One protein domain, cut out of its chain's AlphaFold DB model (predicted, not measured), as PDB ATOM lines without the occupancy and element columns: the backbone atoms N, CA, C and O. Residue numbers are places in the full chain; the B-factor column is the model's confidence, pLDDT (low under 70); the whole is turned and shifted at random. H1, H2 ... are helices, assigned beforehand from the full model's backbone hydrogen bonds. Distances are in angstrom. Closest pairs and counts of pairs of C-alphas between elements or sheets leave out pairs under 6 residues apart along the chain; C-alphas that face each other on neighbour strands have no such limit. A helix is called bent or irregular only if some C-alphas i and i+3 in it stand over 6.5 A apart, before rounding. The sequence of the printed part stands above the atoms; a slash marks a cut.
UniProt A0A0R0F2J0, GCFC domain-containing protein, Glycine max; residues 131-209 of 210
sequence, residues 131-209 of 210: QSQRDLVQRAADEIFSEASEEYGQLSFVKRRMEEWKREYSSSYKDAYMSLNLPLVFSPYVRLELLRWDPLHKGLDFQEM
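Overview. This is residues 131 to 209 of the 210 residues of the protein "GCFC domain-containing protein" of Glycine max (UniProt A0A0R0F2J0). A long, bent helix, H5, runs along most of an open, elongated model, with H1 beside its second arm and H3 beside its first. H4 makes the turn between H3 and H5 at one end; at the other, residues 199 to 204, with H6, stick out. The 79 printed residues are all helix in class, with six named helices, H1 to H6 in chain order, and no named strand. The whole is loose, radius of gyration of the C-alphas 15.7 A, spanning 49 by 28 by 16 A.

Arrangement. Start at H1, residues 131 to 143: its residues 138 to 141 alone touch H5b, residues 188 to 196, closest at the C-alphas of Ala 141 and Leu 192, 6.5 A, at a shallow tilt of 23 degrees, opposite ways. Next, H2, residues 150 to 153, and H3, residues 155 to 168, only just touch, with 3 pairs of C-alphas within 8 A, and only at the corner; the closest C-alphas are those of Glu 151 and Phe 157, 5.5 A. H4, residues 170 to 175, is close to H3 but not clearly touching, about perpendicular at 79 degrees; the closest C-alphas, of Lys 166 and Tyr 173, are 5.7 A apart. H5, residues 178 to 196, was assigned as one helix by its hydrogen bonds but is bent: C-alphas 185 and 188 are 7.1 A apart, and its arms H5a, residues 178 to 185, and H5b stand at a steep tilt of 39 degrees. H5a is irregular, C-alphas 180 and 183 being 7.0 A apart; H3 and H5a are near each other. H6, residues 199 to 202, touches no helix. In H1, H3 and H4 every O i to N i+4 pair is within hydrogen-bond range, against 2 of 4 in H5a and 4 of 5 in H5b; H2 and H6 are too short for such a pair.

Along the chain. Find C-alpha 131 at (98.103, 126.029, 14.847); from there H1 runs 18.6 A. H3 runs 19.9 A from C-alpha 155 at (77.387, 111.289, 5.760). H5a covers 9.4 A and H5b 13.1 A. H6 ends at C-alpha 202, (86.365, 124.805, 22.200).

Size, cuts and confidence. Look for the two farthest C-alphas at Ser 132 and Ser 171, 49.6 A apart. The printed part has no cut, and no link is long. Residues 203 to 209 have pLDDT under 70.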
ATOM      1  N   GLN A 131      99.189 125.461  15.655       86.94
ATOM      2  CA  GLN A 131      98.103 126.029  14.847       86.94
ATOM      3  C   GLN A 131      98.324 125.771  13.351       86.94
ATOM      4  O   GLN A 131      97.432 125.270  12.672       86.94
ATOM      5  N   SER A 132      99.541 126.002  12.850       90.00
ATOM      6  CA  SER A 132      99.861 125.773  11.437       90.00
ATOM      7  C   SER A 132      99.718 124.303  11.013       90.00
ATOM      8  O   SER A 132      99.245 124.015   9.911       90.00
ATOM      9  N   GLN A 133     100.104 123.363  11.883       89.75
ATOM     10  CA  GLN A 133      99.976 121.930  11.629       89.75
ATOM     11  C   GLN A 133      98.514 121.493  11.681       89.75
ATOM     12  O   GLN A 133      98.075 120.735  10.818       89.75
ATOM     13  N   ARG A 134      97.752 122.005  12.647       89.50
ATOM     14  CA  ARG A 134      96.314 121.767  12.764       89.50
ATOM     15  C   ARG A 134      95.574 122.250  11.517       89.50
ATOM     16  O   ARG A 134      94.801 121.488  10.945       89.50
ATOM     17  N   ASP A 135      95.869 123.456  11.045       90.62
ATOM     18  CA  ASP A 135      95.252 124.023   9.841       90.62
ATOM     19  C   ASP A 135      95.647 123.256   8.570       90.62
ATOM     20  O   ASP A 135      94.867 123.153   7.624       90.62
ATOM     21  N   LEU A 136      96.865 122.706   8.515       93.56
ATOM     22  CA  LEU A 136      97.282 121.821   7.426       93.56
ATOM     23  C   LEU A 136      96.478 120.516   7.423       93.56
ATOM     24  O   LEU A 136      96.003 120.097   6.371       93.56
ATOM     25  N   VAL A 137      96.325 119.893   8.591       91.81
ATOM     26  CA  VAL A 137      95.568 118.647   8.761       91.81
ATOM     27  C   VAL A 137      94.087 118.856   8.435       91.81
ATOM     28  O   VAL A 137      93.504 118.025   7.748       91.81
ATOM     29  N   GLN A 138      93.497 119.981   8.848       89.56
ATOM     30  CA  GLN A 138      92.111 120.326   8.516       89.56
ATOM     31  C   GLN A 138      91.906 120.528   7.013       89.56
ATOM     32  O   GLN A 138      90.977 119.962   6.453       89.56
ATOM     33  N   ARG A 139      92.817 121.232   6.329       91.56
ATOM     34  CA  ARG A 139      92.750 121.366   4.863       91.56
ATOM     35  C   ARG A 139      92.865 120.023   4.148       91.56
ATOM     36  O   ARG A 139      92.112 119.762   3.221       91.56
ATOM     37  N   ALA A 140      93.770 119.157   4.601       92.12
ATOM     38  CA  ALA A 140      93.895 117.815   4.043       92.12
ATOM     39  C   ALA A 140      92.625 116.976   4.270       92.12
ATOM     40  O   ALA A 140      92.256 116.183   3.410       92.12
ATOM     41  N   ALA A 141      91.949 117.157   5.409       90.56
ATOM     42  CA  ALA A 141      90.687 116.495   5.723       90.56
ATOM     43  C   ALA A 141      89.563 116.898   4.756       90.56
ATOM     44  O   ALA A 141      88.850 116.026   4.263       90.56
ATOM     45  N   ASP A 142      89.460 118.193   4.440       88.88
ATOM     46  CA  ASP A 142      88.473 118.725   3.490       88.88
ATOM     47  C   ASP A 142      88.686 118.176   2.063       88.88
ATOM     48  O   ASP A 142      87.737 118.037   1.290       88.88
ATOM     49  N   GLU A 143      89.920 117.798   1.714       92.25
ATOM     50  CA  GLU A 143      90.261 117.234   0.404       92.25
ATOM     51  C   GLU A 143      89.945 115.731   0.270       92.25
ATOM     52  O   GLU A 143      89.797 115.258  -0.859       92.25
ATOM     53  N   ILE A 144      89.778 114.972   1.369       91.38
ATOM     54  CA  ILE A 144      89.629 113.495   1.331       91.38
ATOM     55  C   ILE A 144      88.444 113.040   0.465       91.38
ATOM     56  O   ILE A 144      88.542 112.030  -0.229       91.38
ATOM     57  N   PHE A 145      87.333 113.779   0.495       90.44
ATOM     58  CA  PHE A 145      86.134 113.479  -0.292       90.44
ATOM     59  C   PHE A 145      85.925 114.426  -1.481       90.44
ATOM     60  O   PHE A 145      84.858 114.405  -2.087       90.44
ATOM     61  N   SER A 146      86.929 115.226  -1.850       89.25
ATOM     62  CA  SER A 146      86.809 116.198  -2.949       89.25
ATOM     63  C   SER A 146      86.564 115.550  -4.319       89.25
ATOM     64  O   SER A 146      85.856 116.117  -5.148       89.25
ATOM     65  N   GLU A 147      87.103 114.350  -4.546       92.00
ATOM     66  CA  GLU A 147      86.889 113.569  -5.772       92.00
ATOM     67  C   GLU A 147      85.656 112.654  -5.696       92.00
ATOM     68  O   GLU A 147      85.257 112.051  -6.696       92.00
ATOM     69  N   ALA A 148      85.044 112.517  -4.515       90.75
ATOM     70  CA  ALA A 148      83.842 111.713  -4.364       90.75
ATOM     71  C   ALA A 148      82.645 112.430  -5.006       90.75
ATOM     72  O   ALA A 148      82.518 113.652  -4.952       90.75
ATOM     73  N   SER A 149      81.725 111.658  -5.590       90.50
ATOM     74  CA  SER A 149      80.425 112.196  -6.008       90.50
ATOM     75  C   SER A 149      79.706 112.831  -4.809       90.50
ATOM     76  O   SER A 149      79.808 112.330  -3.688       90.50
ATOM     77  N   GLU A 150      78.950 113.904  -5.054       85.12
ATOM     78  CA  GLU A 150      78.214 114.667  -4.034       85.12
ATOM     79  C   GLU A 150      77.346 113.764  -3.138       85.12
ATOM     80  O   GLU A 150      77.264 113.964  -1.927       85.12
ATOM     81  N   GLU A 151      76.794 112.690  -3.709       87.81
ATOM     82  CA  GLU A 151      75.965 111.704  -3.006       87.81
ATOM     83  C   GLU A 151      76.732 110.870  -1.961       87.81
ATOM     84  O   GLU A 151      76.126 110.328  -1.034       87.81
ATOM     85  N   TYR A 152      78.057 110.767  -2.095       88.94
ATOM     86  CA  TYR A 152      78.939 110.001  -1.207       88.94
ATOM     87  C   TYR A 152      79.924 110.881  -0.432       88.94
ATOM     88  O   TYR A 152      80.613 110.379   0.455       88.94
ATOM     89  N   GLY A 153      79.992 112.180  -0.725       89.06
ATOM     90  CA  GLY A 153      80.879 113.113  -0.031       89.06
ATOM     91  C   GLY A 153      80.414 113.478   1.380       89.06
ATOM     92  O   GLY A 153      81.234 113.859   2.210       89.06
ATOM     93  N   GLN A 154      79.119 113.329   1.687       89.50
ATOM     94  CA  GLN A 154      78.561 113.674   3.002       89.50
ATOM     95  C   GLN A 154      77.831 112.498   3.651       89.50
ATOM     96  O   GLN A 154      77.026 111.805   3.021       89.50
ATOM     97  N   LEU A 155      78.031 112.337   4.963       91.31
ATOM     98  CA  LEU A 155      77.387 111.289   5.760       91.31
ATOM     99  C   LEU A 155      75.852 111.365   5.706       91.31
ATOM    100  O   LEU A 155      75.181 110.335   5.717       91.31
ATOM    101  N   SER A 156      75.291 112.574   5.626       91.31
ATOM    102  CA  SER A 156      73.846 112.818   5.546       91.31
ATOM    103  C   SER A 156      73.212 112.178   4.301       91.31
ATOM    104  O   SER A 156      72.159 111.543   4.408       91.31
ATOM    105  N   PHE A 157      73.864 112.286   3.139       92.62
ATOM    106  CA  PHE A 157      73.408 111.685   1.885       92.62
ATOM    107  C   PHE A 157      73.561 110.164   1.897       92.62
ATOM    108  O   PHE A 157      72.600 109.450   1.596       92.62
ATOM    109  N   VAL A 158      74.710 109.655   2.352       93.75
ATOM    110  CA  VAL A 158      74.944 108.206   2.466       93.75
ATOM    111  C   VAL A 158      73.936 107.565   3.415       93.75
ATOM    112  O   VAL A 158      73.348 106.530   3.094       93.75
ATOM    113  N   LYS A 159      73.671 108.196   4.565       94.12
ATOM    114  CA  LYS A 159      72.653 107.743   5.517       94.12
ATOM    115  C   LYS A 159      71.278 107.660   4.858       94.12
ATOM    116  O   LYS A 159      70.634 106.616   4.956       94.12
ATOM    117  N   ARG A 160      70.855 108.715   4.152       94.81
ATOM    118  CA  ARG A 160      69.573 108.738   3.434       94.81
ATOM    119  C   ARG A 160      69.470 107.568   2.457       94.81
ATOM    120  O   ARG A 160      68.486 106.835   2.486       94.81
ATOM    121  N   ARG A 161      70.512 107.329   1.657       93.44
ATOM    122  CA  ARG A 161      70.526 106.252   0.660       93.44
ATOM    123  C   ARG A 161      70.442 104.860   1.291       93.44
ATOM    124  O   ARG A 161      69.758 103.984   0.759       93.44
ATOM    125  N   MET A 162      71.100 104.661   2.436       94.31
ATOM    126  CA  MET A 162      71.026 103.416   3.209       94.31
ATOM    127  C   MET A 162      69.637 103.196   3.820       94.31
ATOM    128  O   MET A 162      69.143 102.068   3.837       94.31
ATOM    129  N   GLU A 163      68.987 104.256   4.302       95.19
ATOM    130  CA  GLU A 163      67.618 104.197   4.830       95.19
ATOM    131  C   GLU A 163      66.589 103.910   3.728       95.19
ATOM    132  O   GLU A 163      65.693 103.086   3.921       95.19
ATOM    133  N   GLU A 164      66.743 104.528   2.555       96.19
ATOM    134  CA  GLU A 164      65.950 104.228   1.358       96.19
ATOM    135  C   GLU A 164      66.123 102.771   0.931       96.19
ATOM    136  O   GLU A 164      65.133 102.064   0.746       96.19
ATOM    137  N   TRP A 165      67.366 102.280   0.870       95.81
ATOM    138  CA  TRP A 165      67.645 100.888   0.521       95.81
ATOM    139  C   TRP A 165      66.995  99.912   1.510       95.81
ATOM    140  O   TRP A 165      66.350  98.945   1.101       95.81
ATOM    141  N   LYS A 166      67.076 100.208   2.812       95.75
ATOM    142  CA  LYS A 166      66.431  99.416   3.865       95.75
ATOM    143  C   LYS A 166      64.904  99.384   3.729       95.75
ATOM    144  O   LYS A 166      64.300  98.353   4.028       95.75
ATOM    145  N   ARG A 167      64.283 100.493   3.309       96.75
ATOM    146  CA  ARG A 167      62.825 100.620   3.150       96.75
ATOM    147  C   ARG A 167      62.321  99.938   1.880       96.75
ATOM    148  O   ARG A 167      61.350  99.193   1.944       96.75
ATOM    149  N   GLU A 168      62.960 100.201   0.746       96.94
ATOM    150  CA  GLU A 168      62.472  99.793  -0.577       96.94
ATOM    151  C   GLU A 168      62.924  98.384  -0.968       96.94
ATOM    152  O   GLU A 168      62.175  97.661  -1.621       96.94
ATOM    153  N   TYR A 169      64.103  97.946  -0.511       96.44
ATOM    154  CA  TYR A 169      64.664  96.635  -0.853       96.44
ATOM    155  C   TYR A 169      65.160  95.898   0.396       96.44
ATOM    156  O   TYR A 169      66.316  95.483   0.499       96.44
ATOM    157  N   SER A 170      64.259  95.721   1.364       94.81
ATOM    158  CA  SER A 170      64.588  95.143   2.674       94.81
ATOM    159  C   SER A 170      65.189  93.728   2.625       94.81
ATOM    160  O   SER A 170      66.001  93.400   3.489       94.81
ATOM    161  N   SER A 171      64.825  92.897   1.639       96.00
ATOM    162  CA  SER A 171      65.410  91.559   1.446       96.00
ATOM    163  C   SER A 171      66.883  91.659   1.061       96.00
ATOM    164  O   SER A 171      67.737  91.207   1.811       96.00
ATOM    165  N   SER A 172      67.184  92.379  -0.022       97.06
ATOM    166  CA  SER A 172      68.553  92.625  -0.485       97.06
ATOM    167  C   SER A 172      69.422  93.300   0.584       97.06
ATOM    168  O   SER A 172      70.579  92.931   0.761       97.06
ATOM    169  N   TYR A 173      68.855  94.238   1.351       96.38
ATOM    170  CA  TYR A 173      69.552  94.892   2.458       96.38
ATOM    171  C   TYR A 173      69.972  93.899   3.559       96.38
ATOM    172  O   TYR A 173      71.072  93.994   4.109       96.38
ATOM    173  N   LYS A 174      69.096  92.940   3.896       95.56
ATOM    174  CA  LYS A 174      69.389  91.881   4.875       95.56
ATOM    175  C   LYS A 174      70.379  90.861   4.321       95.56
ATOM    176  O   LYS A 174      71.305  90.500   5.037       95.56
ATOM    177  N   ASP A 175      70.219  90.461   3.063       96.94
ATOM    178  CA  ASP A 175      71.087  89.485   2.395       96.94
ATOM    179  C   ASP A 175      72.531  89.997   2.270       96.94
ATOM    180  O   ASP A 175      73.481  89.230   2.398       96.94
ATOM    181  N   ALA A 176      72.713  91.312   2.099       95.06
ATOM    182  CA  ALA A 176      74.019  91.971   2.112       95.06
ATOM    183  C   ALA A 176      74.594  92.196   3.530       95.06
ATOM    184  O   ALA A 176      75.637  92.836   3.681       95.06
ATOM    185  N   TYR A 177      73.910  91.718   4.578       94.94
ATOM    186  CA  TYR A 177      74.270  91.924   5.986       94.94
ATOM    187  C   TYR A 177      74.507  93.399   6.330       94.94
ATOM    188  O   TYR A 177      75.362  93.756   7.146       94.94
ATOM    189  N   MET A 178      73.744  94.292   5.700       93.44
ATOM    190  CA  MET A 178      74.101  95.706   5.660       93.44
ATOM    191  C   MET A 178      73.981  96.389   7.029       93.44
ATOM    192  O   MET A 178      74.734  97.312   7.330       93.44
ATOM    193  N   SER A 179      73.135  95.867   7.922       92.06
ATOM    194  CA  SER A 179      73.062  96.299   9.324       92.06
ATOM    195  C   SER A 179      74.358  96.079  10.108       92.06
ATOM    196  O   SER A 179      74.651  96.856  11.011       92.06
ATOM    197  N   LEU A 180      75.123  95.033   9.775       94.56
ATOM    198  CA  LEU A 180      76.418  94.740  10.400       94.56
ATOM    199  C   LEU A 180      77.538  95.586   9.780       94.56
ATOM    200  O   LEU A 180      78.483  95.955  10.469       94.56
ATOM    201  N   ASN A 181      77.407  95.922   8.495       94.38
ATOM    202  CA  ASN A 181      78.409  96.672   7.736       94.38
ATOM    203  C   ASN A 181      78.246  98.200   7.839       94.38
ATOM    204  O   ASN A 181      79.183  98.935   7.540       94.38
ATOM    205  N   LEU A 182      77.089  98.700   8.288       93.75
ATOM    206  CA  LEU A 182      76.814 100.133   8.465       93.75
ATOM    207  C   LEU A 182      77.905 100.889   9.254       93.75
ATOM    208  O   LEU A 182      78.351 101.931   8.773       93.75
ATOM    209  N   PRO A 183      78.393 100.389  10.411       93.75
ATOM    210  CA  PRO A 183      79.473 101.049  11.142       93.75
ATOM    211  C   PRO A 183      80.755 101.197  10.317       93.75
ATOM    212  O   PRO A 183      81.439 102.210  10.434       93.75
ATOM    213  N   LEU A 184      81.068 100.225   9.453       94.69
ATOM    214  CA  LEU A 184      82.241 100.280   8.577       94.69
ATOM    215  C   LEU A 184      82.076 101.353   7.498       94.69
ATOM    216  O   LEU A 184      83.018 102.099   7.241       94.69
ATOM    217  N   VAL A 185      80.875 101.476   6.926       93.69
ATOM    218  CA  VAL A 185      80.558 102.515   5.936       93.69
ATOM    219  C   VAL A 185      80.609 103.912   6.554       93.69
ATOM    220  O   VAL A 185      81.119 104.837   5.932       93.69
ATOM    221  N   PHE A 186      80.118 104.084   7.785       94.50
ATOM    222  CA  PHE A 186      80.102 105.389   8.458       94.50
ATOM    223  C   PHE A 186      81.438 105.767   9.103       94.50
ATOM    224  O   PHE A 186      81.711 106.947   9.313       94.50
ATOM    225  N   SER A 187      82.297 104.784   9.376       94.62
ATOM    226  CA  SER A 187      83.600 104.970  10.015       94.62
ATOM    227  C   SER A 187      84.478 106.086   9.421       94.62
ATOM    228  O   SER A 187      85.010 106.863  10.214       94.62
ATOM    229  N   PRO A 188      84.690 106.200   8.092       92.94
ATOM    230  CA  PRO A 188      85.526 107.267   7.535       92.94
ATOM    231  C   PRO A 188      84.951 108.667   7.787       92.94
ATOM    232  O   PRO A 188      85.706 109.567   8.138       92.94
ATOM    233  N   TYR A 189      83.630 108.836   7.704       91.81
ATOM    234  CA  TYR A 189      82.974 110.118   7.974       91.81
ATOM    235  C   TYR A 189      83.100 110.519   9.445       91.81
ATOM    236  O   TYR A 189      83.505 111.631   9.753       91.81
ATOM    237  N   VAL A 190      82.836 109.586  10.366       90.81
ATOM    238  CA  VAL A 190      82.969 109.849  11.808       90.81
ATOM    239  C   VAL A 190      84.417 110.180  12.176       90.81
ATOM    240  O   VAL A 190      84.659 111.071  12.984       90.81
ATOM    241  N   ARG A 191      85.400 109.497  11.573       91.94
ATOM    242  CA  ARG A 191      86.824 109.792  11.792       91.94
ATOM    243  C   ARG A 191      87.218 111.185  11.307       91.94
ATOM    244  O   ARG A 191      88.029 111.828  11.964       91.94
ATOM    245  N   LEU A 192      86.651 111.639  10.193       90.44
ATOM    246  CA  LEU A 192      86.846 112.998   9.691       90.44
ATOM    247  C   LEU A 192      86.253 114.050  10.634       90.44
ATOM    248  O   LEU A 192      86.932 115.028  10.932       90.44
ATOM    249  N   GLU A 193      85.056 113.822  11.180       87.88
ATOM    250  CA  GLU A 193      84.478 114.734  12.179       87.88
ATOM    251  C   GLU A 193      85.295 114.767  13.478       87.88
ATOM    252  O   GLU A 193      85.592 115.835  14.008       87.88
ATOM    253  N   LEU A 194      85.755 113.606  13.957       88.00
ATOM    254  CA  LEU A 194      86.609 113.520  15.147       88.00
ATOM    255  C   LEU A 194      87.944 114.256  14.978       88.00
ATOM    256  O   LEU A 194      88.481 114.770  15.952       88.00
ATOM    257  N   LEU A 195      88.472 114.342  13.758       88.31
ATOM    258  CA  LEU A 195      89.689 115.101  13.463       88.31
ATOM    259  C   LEU A 195      89.504 116.613  13.693       88.31
ATOM    260  O   LEU A 195      90.468 117.340  13.930       88.31
ATOM    261  N   ARG A 196      88.260 117.096  13.602       84.12
ATOM    262  CA  ARG A 196      87.879 118.501  13.813       84.12
ATOM    263  C   ARG A 196      87.524 118.777  15.275       84.12
ATOM    264  O   ARG A 196      87.437 119.949  15.659       84.12
ATOM    265  N   TRP A 197      87.353 117.725  16.075       86.56
ATOM    266  CA  TRP A 197      87.014 117.827  17.484       86.56
ATOM    267  C   TRP A 197      88.196 118.322  18.312       86.56
ATOM    268  O   TRP A 197      89.281 117.746  18.301       86.56
ATOM    269  N   ASP A 198      87.954 119.397  19.056       80.81
ATOM    270  CA  ASP A 198      88.914 119.986  19.983       80.81
ATOM    271  C   ASP A 198      88.224 120.250  21.333       80.81
ATOM    272  O   ASP A 198      87.746 121.365  21.577       80.81
ATOM    273  N   PRO A 199      88.098 119.217  22.189       80.00
ATOM    274  CA  PRO A 199      87.376 119.333  23.454       80.00
ATOM    275  C   PRO A 199      88.077 120.257  24.450       80.00
ATOM    276  O   PRO A 199      87.415 120.838  25.301       80.00
ATOM    277  N   LEU A 200      89.399 120.410  24.336       76.94
ATOM    278  CA  LEU A 200      90.202 121.187  25.280       76.94
ATOM    279  C   LEU A 200      90.077 122.693  25.037       76.94
ATOM    280  O   LEU A 200      90.013 123.448  25.997       76.94
ATOM    281  N   HIS A 201      90.004 123.134  23.776       73.25
ATOM    282  CA  HIS A 201      89.994 124.569  23.460       73.25
ATOM    283  C   HIS A 201      88.606 125.133  23.160       73.25
ATOM    284  O   HIS A 201      88.392 126.333  23.305       73.25
ATOM    285  N   LYS A 202      87.673 124.312  22.664       71.44
ATOM    286  CA  LYS A 202      86.365 124.805  22.200       71.44
ATOM    287  C   LYS A 202      85.210 124.464  23.132       71.44
ATOM    288  O   LYS A 202      84.142 125.037  22.953       71.44
ATOM    289  N   GLY A 203      85.387 123.520  24.060       65.12
ATOM    290  CA  GLY A 203      84.324 123.062  24.962       65.12
ATOM    291  C   GLY A 203      83.082 122.491  24.258       65.12
ATOM    292  O   GLY A 203      82.071 122.262  24.912       65.12
ATOM    293  N   LEU A 204      83.139 122.278  22.937       67.62
ATOM    294  CA  LEU A 204      82.026 121.759  22.146       67.62
ATOM    295  C   LEU A 204      81.947 120.246  22.320       67.62
ATOM    296  O   LEU A 204      82.932 119.528  22.088       67.62
ATOM    297  N   ASP A 205      80.764 119.772  22.698       69.31
ATOM    298  CA  ASP A 205      80.493 118.345  22.762       69.31
ATOM    299  C   ASP A 205      80.457 117.747  21.347       69.31
ATOM    300  O   ASP A 205      80.135 118.422  20.364       69.31
ATOM    301  N   PHE A 206      80.771 116.456  21.233       67.44
ATOM    302  CA  PHE A 206      80.754 115.729  19.963       67.44
ATOM    303  C   PHE A 206      79.415 115.868  19.226       67.44
ATOM    304  O   PHE A 206      79.377 115.941  18.001       67.44
ATOM    305  N   GLN A 207      78.314 115.951  19.976       69.25
ATOM    306  CA  GLN A 207      76.962 116.068  19.432       69.25
ATOM    307  C   GLN A 207      76.674 117.419  18.759       69.25
ATOM    308  O   GLN A 207      75.713 117.520  17.999       69.25
ATOM    309  N   GLU A 208      77.489 118.442  19.022       69.69
ATOM    310  CA  GLU A 208      77.304 119.803  18.508       69.69
ATOM    311  C   GLU A 208      78.175 120.105  17.275       69.69
ATOM    312  O   GLU A 208      78.065 121.181  16.677       69.69
ATOM    313  N   MET A 209      79.029 119.160  16.865       67.44
ATOM    314  CA  MET A 209      79.825 119.265  15.641       67.44
ATOM    315  C   MET A 209      78.964 119.081  14.382       67.44
ATOM    316  O   MET A 209      78.049 118.258  14.350       67.44
TER     317      MET A 209